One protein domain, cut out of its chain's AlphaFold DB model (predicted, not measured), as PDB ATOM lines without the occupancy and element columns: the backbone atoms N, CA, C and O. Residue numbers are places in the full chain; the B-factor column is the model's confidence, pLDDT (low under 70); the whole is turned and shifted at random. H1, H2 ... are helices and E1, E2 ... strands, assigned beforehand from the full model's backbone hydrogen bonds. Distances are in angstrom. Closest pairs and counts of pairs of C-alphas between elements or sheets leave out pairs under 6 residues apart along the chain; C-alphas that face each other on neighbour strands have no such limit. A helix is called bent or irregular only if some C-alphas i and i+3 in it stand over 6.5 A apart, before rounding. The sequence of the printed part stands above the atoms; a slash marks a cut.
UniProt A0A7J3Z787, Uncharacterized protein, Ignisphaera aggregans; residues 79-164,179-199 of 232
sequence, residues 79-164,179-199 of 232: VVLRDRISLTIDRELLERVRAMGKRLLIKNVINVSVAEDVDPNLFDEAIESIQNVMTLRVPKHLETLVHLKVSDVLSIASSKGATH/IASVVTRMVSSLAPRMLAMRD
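Overview. This is residues 79 to 164 and 179 to 199 of the 232 residues of an uncharacterized protein of Ignisphaera aggregans (UniProt A0A7J3Z787). The chain is wound in stacked turns, a short solenoid: E1, E2, E3 and E4 lie side by side, each sharply bent, and H1, H2 and H3 close the turns between them. H4 sits outside, at the end of an unnamed stretch, residues 179 to 190. The printed part has 107 residues, in the order E1 H1 E2 H2 E3 H3 E4 H4, with a parallel sheet E1 E2 E3 E4; its class is mixed, helices and strands. It is compact, with a radius of gyration of the C-alphas of 13.5 A and spans of 36 by 33 by 26 A.

Arrangement. Start at edge strand E1, residues 79 to 89, which bends by 135 degrees at Ile 85. Its parallel neighbour E2, residues 102 to 114, bends by 136 degrees at Ile 110; N 81 and O 105 are within hydrogen-bond range at 2.9 A. Next, E3, residues 127 to 139, bends by 133 degrees at Val 133 and is parallel to E2, with N 131 and O 106 at 2.8 A. Edge strand E4, residues 150 to 159, bends by 112 degrees at Val 153 and is parallel to E3, with N 157 and O 136 at 2.8 A. H1, residues 91 to 99, H2, residues 120 to 126, and H3, residues 140 to 149, are on this twisted sheet and make three strand-helix-strand units, parallel neighbours with a helix between, with right-handed crossovers. H1 and H2 touch, closest at C-alphas 98 and 126, 5.5 A. H2 and H3 touch, closest at C-alphas 120 and 142, 5.9 A. H4, residues 191 to 199, only grazes the sheet with residues 193 to 197. Every O i to N i+4 pair is within hydrogen-bond range in H1 and H2, but 3 of 6 in H3 and 3 of 5 in H4.

Along the chain. Find C-alpha 79 at (216.379, 367.406, 185.470), where E1 begins. E2 spans 18.3 A, E4 16.7 A and E3 15.0 A. H3, 15.2 A, is irregular: C-alphas 141 and 144 are 7.5 A apart. H4 ends at C-alpha 199, (203.185, 343.789, 183.715).

Size, cuts and confidence. The two C-alphas farthest apart, of Asn 121 and Asp 199, are 39.6 A apart. Residues 165 to 178 are not printed, and C-alphas 164 and 179 are 17.2 A apart across the cut. The links printed whole are tight. Confidence is under 70 at residues 85, 152 to 155, 159 to 164 and 179 to 199.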
ATOM      1  N   VAL A  79     216.131 368.802 185.099       85.31
ATOM      2  CA  VAL A  79     216.379 367.406 185.470       85.31
ATOM      3  C   VAL A  79     215.033 366.721 185.653       85.31
ATOM      4  O   VAL A  79     214.243 367.114 186.506       85.31
ATOM      5  N   VAL A  80     214.757 365.685 184.860       87.50
ATOM      6  CA  VAL A  80     213.466 364.984 184.892       87.50
ATOM      7  C   VAL A  80     213.600 363.639 185.595       87.50
ATOM      8  O   VAL A  80     214.292 362.743 185.107       87.50
ATOM      9  N   LEU A  81     212.883 363.459 186.706       79.19
ATOM     10  CA  LEU A  81     212.719 362.169 187.373       79.19
ATOM     11  C   LEU A  81     211.344 361.601 187.047       79.19
ATOM     12  O   LEU A  81     210.322 362.188 187.399       79.19
ATOM     13  N   ARG A  82     211.325 360.449 186.368       80.19
ATOM     14  CA  ARG A  82     210.085 359.843 185.888       80.19
ATOM     15  C   ARG A  82     209.965 358.350 186.128       80.19
ATOM     16  O   ARG A  82     210.982 357.677 186.267       80.19
ATOM     17  N   ASP A  83     208.721 357.877 186.087       73.56
ATOM     18  CA  ASP A  83     208.351 356.463 185.976       73.56
ATOM     19  C   ASP A  83     208.925 355.624 187.143       73.56
ATOM     20  O   ASP A  83     209.541 354.576 186.948       73.56
ATOM     21  N   ARG A  84     208.742 356.115 188.380       73.06
ATOM     22  CA  ARG A  84     209.231 355.472 189.617       73.06
ATOM     23  C   ARG A  84     208.088 355.068 190.541       73.06
ATOM     24  O   ARG A  84     207.071 355.746 190.641       73.06
ATOM     25  N   ILE A  85     208.294 353.991 191.293       65.44
ATOM     26  CA  ILE A  85     207.347 353.565 192.334       65.44
ATOM     27  C   ILE A  85     207.463 354.475 193.563       65.44
ATOM     28  O   ILE A  85     206.457 354.903 194.120       65.44
ATOM     29  N   SER A  86     208.686 354.796 193.982       75.94
ATOM     30  CA  SER A  86     208.934 355.666 195.126       75.94
ATOM     31  C   SER A  86     210.102 356.610 194.854       75.94
ATOM     32  O   SER A  86     211.068 356.230 194.186       75.94
ATOM     33  N   LEU A  87     209.990 357.844 195.343       83.69
ATOM     34  CA  LEU A  87     211.026 358.866 195.292       83.69
ATOM     35  C   LEU A  87     211.046 359.641 196.612       83.69
ATOM     36  O   LEU A  87     210.025 360.193 197.022       83.69
ATOM     37  N   THR A  88     212.221 359.728 197.226       90.50
ATOM     38  CA  THR A  88     212.471 360.626 198.355       90.50
ATOM     39  C   THR A  88     213.200 361.861 197.846       90.50
ATOM     40  O   THR A  88     214.175 361.745 197.104       90.50
ATOM     41  N   ILE A  89     212.698 363.035 198.210       92.06
ATOM     42  CA  ILE A  89     213.305 364.333 197.942       92.06
ATOM     43  C   ILE A  89     213.960 364.777 199.243       92.06
ATOM     44  O   ILE A  89     213.276 365.231 200.159       92.06
ATOM     45  N   ASP A  90     215.271 364.600 199.316       91.56
ATOM     46  CA  ASP A  90     216.098 365.081 200.413       91.56
ATOM     47  C   ASP A  90     216.825 366.375 200.027       91.56
ATOM     48  O   ASP A  90     216.828 366.822 198.872       91.56
ATOM     49  N   ARG A  91     217.443 366.994 201.029       91.06
ATOM     50  CA  ARG A  91     218.230 368.208 200.848       91.06
ATOM     51  C   ARG A  91     219.397 368.010 199.876       91.06
ATOM     52  O   ARG A  91     219.633 368.874 199.035       91.06
ATOM     53  N   GLU A  92     220.094 366.877 199.952       91.38
ATOM     54  CA  GLU A  92     221.278 366.593 199.129       91.38
ATOM     55  C   GLU A  92     220.933 366.515 197.629       91.38
ATOM     56  O   GLU A  92     221.675 367.011 196.778       91.38
ATOM     57  N   LEU A  93     219.792 365.914 197.272       89.88
ATOM     58  CA  LEU A  93     219.276 365.880 195.905       89.88
ATOM     59  C   LEU A  93     219.003 367.293 195.382       89.88
ATOM     60  O   LEU A  93     219.419 367.623 194.270       89.88
ATOM     61  N   LEU A  94     218.318 368.123 196.169       92.56
ATOM     62  CA  LEU A  94     217.964 369.483 195.757       92.56
ATOM     63  C   LEU A  94     219.193 370.387 195.645       92.56
ATOM     64  O   LEU A  94     219.311 371.138 194.678       92.56
ATOM     65  N   GLU A  95     220.144 370.277 196.573       93.25
ATOM     66  CA  GLU A  95     221.406 371.016 196.514       93.25
ATOM     67  C   GLU A  95     222.237 370.620 195.292       93.25
ATOM     68  O   GLU A  95     222.769 371.503 194.618       93.25
ATOM     69  N   ARG A  96     222.290 369.328 194.943       88.31
ATOM     70  CA  ARG A  96     222.944 368.861 193.708       88.31
ATOM     71  C   ARG A  96     222.290 369.449 192.461       88.31
ATOM     72  O   ARG A  96     222.990 369.969 191.597       88.31
ATOM     73  N   VAL A  97     220.961 369.406 192.375       86.06
ATOM     74  CA  VAL A  97     220.211 369.963 191.235       86.06
ATOM     75  C   VAL A  97     220.441 371.473 191.113       86.06
ATOM     76  O   VAL A  97     220.742 371.962 190.021       86.06
ATOM     77  N   ARG A  98     220.407 372.198 192.236       89.00
ATOM     78  CA  ARG A  98     220.683 373.638 192.280       89.00
ATOM     79  C   ARG A  98     222.128 373.966 191.901       89.00
ATOM     80  O   ARG A  98     222.349 374.899 191.138       89.00
ATOM     81  N   ALA A  99     223.107 373.204 192.390       88.75
ATOM     82  CA  ALA A  99     224.523 373.398 192.060       88.75
ATOM     83  C   ALA A  99     224.804 373.216 190.561       88.75
ATOM     84  O   ALA A  99     225.710 373.841 190.016       88.75
ATOM     85  N   MET A 100     223.995 372.405 189.877       83.44
ATOM     86  CA  MET A 100     224.039 372.256 188.422       83.44
ATOM     87  C   MET A 100     223.357 373.413 187.668       83.44
ATOM     88  O   MET A 100     223.345 373.397 186.438       83.44
ATOM     89  N   GLY A 101     222.764 374.386 188.369       84.25
ATOM     90  CA  GLY A 101     221.963 375.459 187.774       84.25
ATOM     91  C   GLY A 101     220.655 374.959 187.153       84.25
ATOM     92  O   GLY A 101     220.138 375.583 186.228       84.25
ATOM     93  N   LYS A 102     220.152 373.808 187.616       88.81
ATOM     94  CA  LYS A 102     218.988 373.121 187.049       88.81
ATOM     95  C   LYS A 102     217.805 373.121 188.009       88.81
ATOM     96  O   LYS A 102     217.961 373.397 189.196       88.81
ATOM     97  N   ARG A 103     216.625 372.756 187.498       90.25
ATOM     98  CA  ARG A 103     215.425 372.495 188.314       90.25
ATOM     99  C   ARG A 103     214.867 371.100 188.090       90.25
ATOM    100  O   ARG A 103     215.013 370.511 187.021       90.25
ATOM    101  N   LEU A 104     214.222 370.570 189.119       90.69
ATOM    102  CA  LEU A 104     213.699 369.218 189.178       90.69
ATOM    103  C   LEU A 104     212.244 369.175 188.703       90.69
ATOM    104  O   LEU A 104     211.368 369.822 189.278       90.69
ATOM    105  N   LEU A 105     211.985 368.361 187.684       89.44
ATOM    106  CA  LEU A 105     210.649 367.983 187.234       89.44
ATOM    107  C   LEU A 105     210.381 366.531 187.628       89.44
ATOM    108  O   LEU A 105     211.069 365.617 187.170       89.44
ATOM    109  N   ILE A 106     209.350 366.309 188.436       89.06
ATOM    110  CA  ILE A 106     208.953 364.975 188.898       89.06
ATOM    111  C   ILE A 106     207.695 364.561 188.149       89.06
ATOM    112  O   ILE A 106     206.736 365.326 188.107       89.06
ATOM    113  N   LYS A 107     207.688 363.372 187.536       83.69
ATOM    114  CA  LYS A 107     206.574 362.938 186.684       83.69
ATOM    115  C   LYS A 107     206.268 361.444 186.775       83.69
ATOM    116  O   LYS A 107     207.168 360.628 186.651       83.69
ATOM    117  N   ASN A 108     204.995 361.063 186.861       74.81
ATOM    118  CA  ASN A 108     204.560 359.654 186.885       74.81
ATOM    119  C   ASN A 108     205.241 358.866 188.017       74.81
ATOM    120  O   ASN A 108     205.893 357.845 187.777       74.81
ATOM    121  N   VAL A 109     205.148 359.378 189.241       76.19
ATOM    122  CA  VAL A 109     205.706 358.700 190.415       76.19
ATOM    123  C   VAL A 109     204.568 358.276 191.321       76.19
ATOM    124  O   VAL A 109     203.692 359.077 191.612       76.19
ATOM    125  N   ILE A 110     204.547 357.029 191.783       72.25
ATOM    126  CA  ILE A 110     203.440 356.571 192.635       72.25
ATOM    127  C   ILE A 110     203.521 357.278 193.996       72.25
ATOM    128  O   ILE A 110     202.595 357.993 194.368       72.25
ATOM    129  N   ASN A 111     204.650 357.153 194.696       77.81
ATOM    130  CA  ASN A 111     204.853 357.754 196.014       77.81
ATOM    131  C   ASN A 111     206.032 358.731 196.007       77.81
ATOM    132  O   ASN A 111     207.168 358.327 195.761       77.81
ATOM    133  N   VAL A 112     205.788 359.996 196.337       87.81
ATOM    134  CA  VAL A 112     206.832 361.004 196.550       87.81
ATOM    135  C   VAL A 112     206.820 361.431 198.013       87.81
ATOM    136  O   VAL A 112     205.759 361.705 198.566       87.81
ATOM    137  N   SER A 113     207.990 361.496 198.640       90.50
ATOM    138  CA  SER A 113     208.154 361.990 200.009       90.50
ATOM    139  C   SER A 113     209.195 363.093 200.041       90.50
ATOM    140  O   SER A 113     210.314 362.875 199.593       90.50
ATOM    141  N   VAL A 114     208.851 364.253 200.589       92.06
ATOM    142  CA  VAL A 114     209.797 365.339 200.872       92.06
ATOM    143  C   VAL A 114     210.301 365.176 202.304       92.06
ATOM    144  O   VAL A 114     209.502 364.932 203.209       92.06
ATOM    145  N   ALA A 115     211.614 365.251 202.504       88.56
ATOM    146  CA  ALA A 115     212.226 365.149 203.824       88.56
ATOM    147  C   ALA A 115     211.996 366.426 204.660       88.56
ATOM    148  O   ALA A 115     211.858 367.522 204.117       88.56
ATOM    149  N   GLU A 116     211.938 366.279 205.987       87.50
ATOM    150  CA  GLU A 116     211.655 367.372 206.938       87.50
ATOM    151  C   GLU A 116     212.743 368.460 206.958       87.50
ATOM    152  O   GLU A 116     212.459 369.614 207.267       87.50
ATOM    153  N   ASP A 117     213.983 368.112 206.613       88.38
ATOM    154  CA  ASP A 117     215.153 368.999 206.604       88.38
ATOM    155  C   ASP A 117     215.251 369.889 205.351       88.38
ATOM    156  O   ASP A 117     216.201 370.666 205.206       88.38
ATOM    157  N   VAL A 118     214.281 369.788 204.440       91.50
ATOM    158  CA  VAL A 118     214.220 370.601 203.227       91.50
ATOM    159  C   VAL A 118     213.709 372.005 203.554       91.50
ATOM    160  O   VAL A 118     212.589 372.188 204.031       91.50
ATOM    161  N   ASP A 119     214.530 373.007 203.249       91.81
ATOM    162  CA  ASP A 119     214.187 374.422 203.410       91.81
ATOM    163  C   ASP A 119     213.186 374.903 202.332       91.81
ATOM    164  O   ASP A 119     213.314 374.503 201.169       91.81
ATOM    165  N   PRO A 120     212.224 375.791 202.665       91.75
ATOM    166  CA  PRO A 120     211.283 376.373 201.703       91.75
ATOM    167  C   PRO A 120     211.924 377.040 200.487       91.75
ATOM    168  O   PRO A 120     211.441 376.853 199.371       91.75
ATOM    169  N   ASN A 121     213.015 377.784 200.671       93.44
ATOM    170  CA  ASN A 121     213.667 378.490 199.569       93.44
ATOM    171  C   ASN A 121     214.391 377.499 198.658       93.44
ATOM    172  O   ASN A 121     214.264 377.568 197.439       93.44
ATOM    173  N   LEU A 122     215.080 376.516 199.250       93.38
ATOM    174  CA  LEU A 122     215.719 375.441 198.490       93.38
ATOM    175  C   LEU A 122     214.686 374.650 197.679       93.38
ATOM    176  O   LEU A 122     214.932 374.329 196.518       93.38
ATOM    177  N   PHE A 123     213.532 374.354 198.276       93.50
ATOM    178  CA  PHE A 123     212.423 373.696 197.595       93.50
ATOM    179  C   PHE A 123     211.904 374.539 196.423       93.50
ATOM    180  O   PHE A 123     211.710 374.010 195.325       93.50
ATOM    181  N   ASP A 124     211.687 375.839 196.635       92.88
ATOM    182  CA  ASP A 124     211.144 376.717 195.601       92.88
ATOM    183  C   ASP A 124     212.094 376.887 194.410       92.88
ATOM    184  O   ASP A 124     211.690 376.755 193.248       92.88
ATOM    185  N   GLU A 125     213.374 377.099 194.701       91.69
ATOM    186  CA  GLU A 125     214.426 377.224 193.699       91.69
ATOM    187  C   GLU A 125     214.613 375.916 192.929       91.69
ATOM    188  O   GLU A 125     214.567 375.910 191.700       91.69
ATOM    189  N   ALA A 126     214.790 374.797 193.635       92.12
ATOM    190  CA  ALA A 126     215.231 373.549 193.024       92.12
ATOM    191  C   ALA A 126     214.106 372.750 192.360       92.12
ATOM    192  O   ALA A 126     214.401 371.948 191.477       92.12
ATOM    193  N   ILE A 127     212.836 372.931 192.737       93.12
ATOM    194  CA  ILE A 127     211.718 372.190 192.132       93.12
ATOM    195  C   ILE A 127     210.985 373.071 191.131       93.12
ATOM    196  O   ILE A 127     210.500 374.156 191.448       93.12
ATOM    197  N   GLU A 128     210.869 372.558 189.911       91.69
ATOM    198  CA  GLU A 128     210.054 373.150 188.857       91.69
ATOM    199  C   GLU A 128     208.592 372.747 189.049       91.69
ATOM    200  O   GLU A 128     207.728 373.594 189.252       91.69
ATOM    201  N   SER A 129     208.305 371.440 189.007       87.56
ATOM    202  CA  SER A 129     206.951 370.927 189.230       87.56
ATOM    203  C   SER A 129     206.910 369.444 189.595       87.56
ATOM    204  O   SER A 129     207.835 368.673 189.315       87.56
ATOM    205  N   ILE A 130     205.798 369.052 190.220       89.62
ATOM    206  CA  ILE A 130     205.483 367.683 190.628       89.62
ATOM    207  C   ILE A 130     204.192 367.270 189.927       89.62
ATOM    208  O   ILE A 130     203.126 367.825 190.193       89.62
ATOM    209  N   GLN A 131     204.303 366.314 189.007       83.88
ATOM    210  CA  GLN A 131     203.241 365.941 188.084       83.88
ATOM    211  C   GLN A 131     202.888 364.462 188.173       83.88
ATOM    212  O   GLN A 131     203.778 363.610 188.230       83.88
ATOM    213  N   ASN A 132     201.600 364.143 188.064       73.25
ATOM    214  CA  ASN A 132     201.118 362.764 187.974       73.25
ATOM    215  C   ASN A 132     201.628 361.907 189.147       73.25
ATOM    216  O   ASN A 132     202.285 360.879 188.929       73.25
ATOM    217  N   VAL A 133     201.382 362.360 190.381       76.12
ATOM    218  CA  VAL A 133     201.803 361.652 191.601       76.12
ATOM    219  C   VAL A 133     200.606 361.112 192.370       76.12
ATOM    220  O   VAL A 133     199.641 361.825 192.616       76.12
ATOM    221  N   MET A 134     200.641 359.842 192.769       70.31
ATOM    222  CA  MET A 134     199.507 359.251 193.489       70.31
ATOM    223  C   MET A 134     199.473 359.711 194.949       70.31
ATOM    224  O   MET A 134     198.428 360.088 195.475       70.31
ATOM    225  N   THR A 135     200.618 359.708 195.619       76.12
ATOM    226  CA  THR A 135     200.723 360.168 197.003       76.12
ATOM    227  C   THR A 135     201.962 361.023 197.160       76.12
ATOM    228  O   THR A 135     203.076 360.565 196.908       76.12
ATOM    229  N   LEU A 136     201.763 362.267 197.582       85.62
ATOM    230  CA  LEU A 136     202.822 363.216 197.883       85.62
ATOM    231  C   LEU A 136     202.814 363.510 199.386       85.62
ATOM    232  O   LEU A 136     201.849 364.051 199.915       85.62
ATOM    233  N   ARG A 137     203.891 363.144 200.078       87.56
ATOM    234  CA  ARG A 137     204.100 363.436 201.498       87.56
ATOM    235  C   ARG A 137     205.007 364.633 201.653       87.56
ATOM    236  O   ARG A 137     206.087 364.654 201.065       87.56
ATOM    237  N   VAL A 138     204.564 365.608 202.434       88.69
ATOM    238  CA  VAL A 138     205.237 366.901 202.544       88.69
ATOM    239  C   VAL A 138     205.249 367.365 203.999       88.69
ATOM    240  O   VAL A 138     204.228 367.237 204.676       88.69
ATOM    241  N   PRO A 139     206.365 367.925 204.482       87.12
ATOM    242  CA  PRO A 139     206.415 368.681 205.726       87.12
ATOM    243  C   PRO A 139     205.463 369.885 205.738       87.12
ATOM    244  O   PRO A 139     205.276 370.564 204.726       87.12
ATOM    245  N   LYS A 140     204.912 370.216 206.910       83.19
ATOM    246  CA  LYS A 140     203.938 371.314 207.082       83.19
ATOM    247  C   LYS A 140     204.426 372.663 206.561       83.19
ATOM    248  O   LYS A 140     203.646 373.418 205.988       83.19
ATOM    249  N   HIS A 141     205.706 372.973 206.753       85.94
ATOM    250  CA  HIS A 141     206.284 374.256 206.343       85.94
ATOM    251  C   HIS A 141     206.399 374.419 204.823       85.94
ATOM    252  O   HIS A 141     206.617 375.533 204.356       85.94
ATOM    253  N   LEU A 142     206.224 373.342 204.049       88.06
ATOM    254  CA  LEU A 142     206.295 373.355 202.586       88.06
ATOM    255  C   LEU A 142     204.924 373.236 201.908       88.06
ATOM    256  O   LEU A 142     204.849 373.385 200.690       88.06
ATOM    257  N   GLU A 143     203.840 372.999 202.655       83.50
ATOM    258  CA  GLU A 143     202.499 372.763 202.093       83.50
ATOM    259  C   GLU A 143     202.066 373.863 201.117       83.50
ATOM    260  O   GLU A 143     201.630 373.578 199.999       83.50
ATOM    261  N   THR A 144     202.241 375.128 201.501       83.50
ATOM    262  CA  THR A 144     201.850 376.273 200.670       83.50
ATOM    263  C   THR A 144     202.626 376.320 199.354       83.50
ATOM    264  O   THR A 144     202.030 376.545 198.302       83.50
ATOM    265  N   LEU A 145     203.938 376.067 199.388       84.00
ATOM    266  CA  LEU A 145     204.783 376.072 198.189       84.00
ATOM    267  C   LEU A 145     204.486 374.880 197.283       84.00
ATOM    268  O   LEU A 145     204.449 375.010 196.058       84.00
ATOM    269  N   VAL A 146     204.218 373.721 197.878       86.69
ATOM    270  CA  VAL A 146     203.848 372.514 197.141       86.69
ATOM    271  C   VAL A 146     202.583 372.734 196.327       86.69
ATOM    272  O   VAL A 146     202.548 372.355 195.157       86.69
ATOM    273  N   HIS A 147     201.572 373.395 196.892       80.50
ATOM    274  CA  HIS A 147     200.327 373.672 196.176       80.50
ATOM    275  C   HIS A 147     200.522 374.488 194.892       80.50
ATOM    276  O   HIS A 147     199.731 374.338 193.961       80.50
ATOM    277  N   LEU A 148     201.580 375.297 194.805       85.25
ATOM    278  CA  LEU A 148     201.898 376.086 193.612       85.25
ATOM    279  C   LEU A 148     202.642 375.280 192.538       85.25
ATOM    280  O   LEU A 148     202.556 375.609 191.357       85.25
ATOM    281  N   LYS A 149     203.362 374.226 192.931       85.75
ATOM    282  CA  LYS A 149     204.216 373.428 192.033       85.75
ATOM    283  C   LYS A 149     203.611 372.093 191.613       85.75
ATOM    284  O   LYS A 149     204.176 371.384 190.778       85.75
ATOM    285  N   VAL A 150     202.492 371.717 192.213       85.44
ATOM    286  CA  VAL A 150     201.832 370.436 191.986       85.44
ATOM    287  C   VAL A 150     200.813 370.526 190.854       85.44
ATOM    288  O   VAL A 150     200.055 371.485 190.732       85.44
ATOM    289  N   SER A 151     200.758 369.492 190.018       74.00
ATOM    290  CA  SER A 151     199.700 369.299 189.024       74.00
ATOM    291  C   SER A 151     199.358 367.815 188.900       74.00
ATOM    292  O   SER A 151     200.243 366.995 188.713       74.00
ATOM    293  N   ASP A 152     198.076 367.461 188.981       63.97
ATOM    294  CA  ASP A 152     197.605 366.065 188.912       63.97
ATOM    295  C   ASP A 152     198.217 365.169 190.008       63.97
ATOM    296  O   ASP A 152     198.986 364.238 189.753       63.97
ATOM    297  N   VAL A 153     197.903 365.503 191.265       66.94
ATOM    298  CA  VAL A 153     198.297 364.713 192.436       66.94
ATOM    299  C   VAL A 153     197.063 364.255 193.188       66.94
ATOM    300  O   VAL A 153     196.232 365.071 193.579       66.94
ATOM    301  N   LEU A 154     196.937 362.939 193.369       53.28
ATOM    302  CA  LEU A 154     195.722 362.329 193.914       53.28
ATOM    303  C   LEU A 154     195.564 362.603 195.416       53.28
ATOM    304  O   LEU A 154     194.455 362.845 195.884       53.28
ATOM    305  N   SER A 155     196.660 362.572 196.172       67.00
ATOM    306  CA  SER A 155     196.646 362.843 197.608       67.00
ATOM    307  C   SER A 155     197.919 363.561 198.035       67.00
ATOM    308  O   SER A 155     199.025 363.101 197.736       67.00
ATOM    309  N   ILE A 156     197.755 364.677 198.746       75.94
ATOM    310  CA  ILE A 156     198.831 365.367 199.456       75.94
ATOM    311  C   ILE A 156     198.613 365.120 200.948       75.94
ATOM    312  O   ILE A 156     197.545 365.422 201.481       75.94
ATOM    313  N   ALA A 157     199.611 364.538 201.605       74.81
ATOM    314  CA  ALA A 157     199.577 364.225 203.025       74.81
ATOM    315  C   ALA A 157     200.659 365.015 203.765       74.81
ATOM    316  O   ALA A 157     201.841 364.948 203.424       74.81
ATOM    317  N   SER A 158     200.242 365.725 204.808       70.50
ATOM    318  CA  SER A 158     201.147 366.396 205.735       70.50
ATOM    319  C   SER A 158     201.853 365.363 206.607       70.50
ATOM    320  O   SER A 158     201.196 364.598 207.322       70.50
ATOM    321  N   SER A 159     203.181 365.311 206.556       59.84
ATOM    322  CA  SER A 159     203.962 364.491 207.478       59.84
ATOM    323  C   SER A 159     203.882 365.121 208.874       59.84
ATOM    324  O   SER A 159     204.493 366.146 209.159       59.84
ATOM    325  N   LYS A 160     203.084 364.530 209.770       45.50
ATOM    326  CA  LYS A 160     203.406 364.542 211.201       45.50
ATOM    327  C   LYS A 160     204.147 363.242 211.465       45.50
ATOM    328  O   LYS A 160     203.629 362.179 211.132       45.50
ATOM    329  N   GLY A 161     205.353 363.363 212.011       40.25
ATOM    330  CA  GLY A 161     206.310 362.276 212.177       40.25
ATOM    331  C   GLY A 161     205.693 360.935 212.570       40.25
ATOM    332  O   GLY A 161     205.068 360.811 213.616       40.25
ATOM    333  N   ALA A 162     205.899 359.948 211.706       32.22
ATOM    334  CA  ALA A 162     206.147 358.543 212.007       32.22
ATOM    335  C   ALA A 162     206.280 357.819 210.662       32.22
ATOM    336  O   ALA A 162     205.419 357.897 209.784       32.22
ATOM    337  N   THR A 163     207.391 357.121 210.498       43.91
ATOM    338  CA  THR A 163     207.703 356.228 209.386       43.91
ATOM    339  C   THR A 163     206.658 355.121 209.248       43.91
ATOM    340  O   THR A 163     206.858 354.042 209.783       43.91
ATOM    341  N   HIS A 164     205.574 355.331 208.504       34.44
ATOM    342  CA  HIS A 164     204.742 354.225 208.024       34.44
ATOM    343  C   HIS A 164     204.214 354.516 206.618       34.44
ATOM    344  O   HIS A 164     203.441 355.441 206.369       34.44
ATOM    345  N   ILE A 179     193.592 365.769 207.286       34.22
ATOM    346  CA  ILE A 179     193.072 366.761 206.340       34.22
ATOM    347  C   ILE A 179     193.840 366.573 205.024       34.22
ATOM    348  O   ILE A 179     194.915 367.132 204.828       34.22
ATOM    349  N   ALA A 180     193.320 365.720 204.143       39.28
ATOM    350  CA  ALA A 180     193.824 365.560 202.788       39.28
ATOM    351  C   ALA A 180     193.248 366.684 201.916       39.28
ATOM    352  O   ALA A 180     192.048 366.710 201.637       39.28
ATOM    353  N   SER A 181     194.088 367.618 201.469       44.25
ATOM    354  CA  SER A 181     193.700 368.589 200.447       44.25
ATOM    355  C   SER A 181     193.758 367.907 199.075       44.25
ATOM    356  O   SER A 181     194.815 367.708 198.478       44.25
ATOM    357  N   VAL A 182     192.597 367.478 198.581       42.16
ATOM    358  CA  VAL A 182     192.476 366.852 197.257       42.16
ATOM    359  C   VAL A 182     192.459 367.955 196.193       42.16
ATOM    360  O   VAL A 182     191.487 368.699 196.080       42.16
ATOM    361  N   VAL A 183     193.526 368.081 195.399       37.78
ATOM    362  CA  VAL A 183     193.585 369.022 194.266       37.78
ATOM    363  C   VAL A 183     193.240 368.274 192.975       37.78
ATOM    364  O   VAL A 183     194.109 367.802 192.246       37.78
ATOM    365  N   THR A 184     191.944 368.154 192.676       38.56
ATOM    366  CA  THR A 184     191.452 367.402 191.509       38.56
ATOM    367  C   THR A 184     191.391 368.279 190.253       38.56
ATOM    368  O   THR A 184     190.375 368.907 189.959       38.56
ATOM    369  N   ARG A 185     192.458 368.293 189.449       40.56
ATOM    370  CA  ARG A 185     192.386 368.645 188.016       40.56
ATOM    371  C   ARG A 185     192.835 367.435 187.200       40.56
ATOM    372  O   ARG A 185     193.958 367.390 186.719       40.56
ATOM    373  N   MET A 186     191.957 366.437 187.088       37.50
ATOM    374  CA  MET A 186     192.250 365.211 186.347       37.50
ATOM    375  C   MET A 186     192.334 365.475 184.840       37.50
ATOM    376  O   MET A 186     191.344 365.851 184.209       37.50
ATOM    377  N   VAL A 187     193.500 365.194 184.250       38.66
ATOM    378  CA  VAL A 187     193.645 364.912 182.816       38.66
ATOM    379  C   VAL A 187     194.265 363.518 182.702       38.66
ATOM    380  O   VAL A 187     195.426 363.294 183.018       38.66
ATOM    381  N   SER A 188     193.440 362.562 182.293       43.69
ATOM    382  CA  SER A 188     193.620 361.105 182.314       43.69
ATOM    383  C   SER A 188     194.875 360.561 181.600       43.69
ATOM    384  O   SER A 188     194.763 359.967 180.528       43.69
ATOM    385  N   SER A 189     196.072 360.713 182.180       49.78
ATOM    386  CA  SER A 189     197.328 360.205 181.586       49.78
ATOM    387  C   SER A 189     197.990 359.034 182.333       49.78
ATOM    388  O   SER A 189     198.853 358.361 181.768       49.78
ATOM    389  N   LEU A 190     197.561 358.727 183.564       45.88
ATOM    390  CA  LEU A 190     198.153 357.664 184.395       45.88
ATOM    391  C   LEU A 190     197.554 356.263 184.165       45.88
ATOM    392  O   LEU A 190     198.255 355.265 184.328       45.88
ATOM    393  N   ALA A 191     196.286 356.161 183.754       51.25
ATOM    394  CA  ALA A 191     195.571 354.881 183.668       51.25
ATOM    395  C   ALA A 191     196.221 353.837 182.724       51.25
ATOM    396  O   ALA A 191     196.468 352.717 183.179       51.25
ATOM    397  N   PRO A 192     196.579 354.154 181.461       51.81
ATOM    398  CA  PRO A 192     197.170 353.152 180.569       51.81
ATOM    399  C   PRO A 192     198.619 352.776 180.937       51.81
ATOM    400  O   PRO A 192     199.039 351.648 180.693       51.81
ATOM    401  N   ARG A 193     199.387 353.668 181.582       46.41
ATOM    402  CA  ARG A 193     200.775 353.376 181.998       46.41
ATOM    403  C   ARG A 193     200.872 352.572 183.294       46.41
ATOM    404  O   ARG A 193     201.810 351.795 183.442       46.41
ATOM    405  N   MET A 194     199.898 352.691 184.196       44.84
ATOM    406  CA  MET A 194     199.835 351.856 185.403       44.84
ATOM    407  C   MET A 194     199.472 350.396 185.097       44.84
ATOM    408  O   MET A 194     199.933 349.500 185.800       44.84
ATOM    409  N   LEU A 195     198.702 350.146 184.031       47.47
ATOM    410  CA  LEU A 195     198.485 348.790 183.514       47.47
ATOM    411  C   LEU A 195     199.787 348.205 182.947       47.47
ATOM    412  O   LEU A 195     200.147 347.090 183.303       47.47
ATOM    413  N   ALA A 196     200.558 348.991 182.188       46.97
ATOM    414  CA  ALA A 196     201.862 348.559 181.680       46.97
ATOM    415  C   ALA A 196     202.912 348.337 182.793       46.97
ATOM    416  O   ALA A 196     203.720 347.421 182.700       46.97
ATOM    417  N   MET A 197     202.892 349.122 183.878       43.06
ATOM    418  CA  MET A 197     203.790 348.919 185.028       43.06
ATOM    419  C   MET A 197     203.398 347.750 185.939       43.06
ATOM    420  O   MET A 197     204.236 347.276 186.703       43.06
ATOM    421  N   ARG A 198     202.152 347.267 185.871       45.94
ATOM    422  CA  ARG A 198     201.760 346.014 186.530       45.94
ATOM    423  C   ARG A 198     202.371 344.783 185.850       45.94
ATOM    424  O   ARG A 198     202.587 343.796 186.546       45.94
ATOM    425  N   ASP A 199     202.682 344.885 184.556       44.56
ATOM    426  CA  ASP A 199     203.185 343.789 183.715       44.56
ATOM    427  C   ASP A 199     204.706 343.794 183.480       44.56
ATOM    428  O   ASP A 199     205.237 342.839 182.915       44.56
TER     429      ASP A 199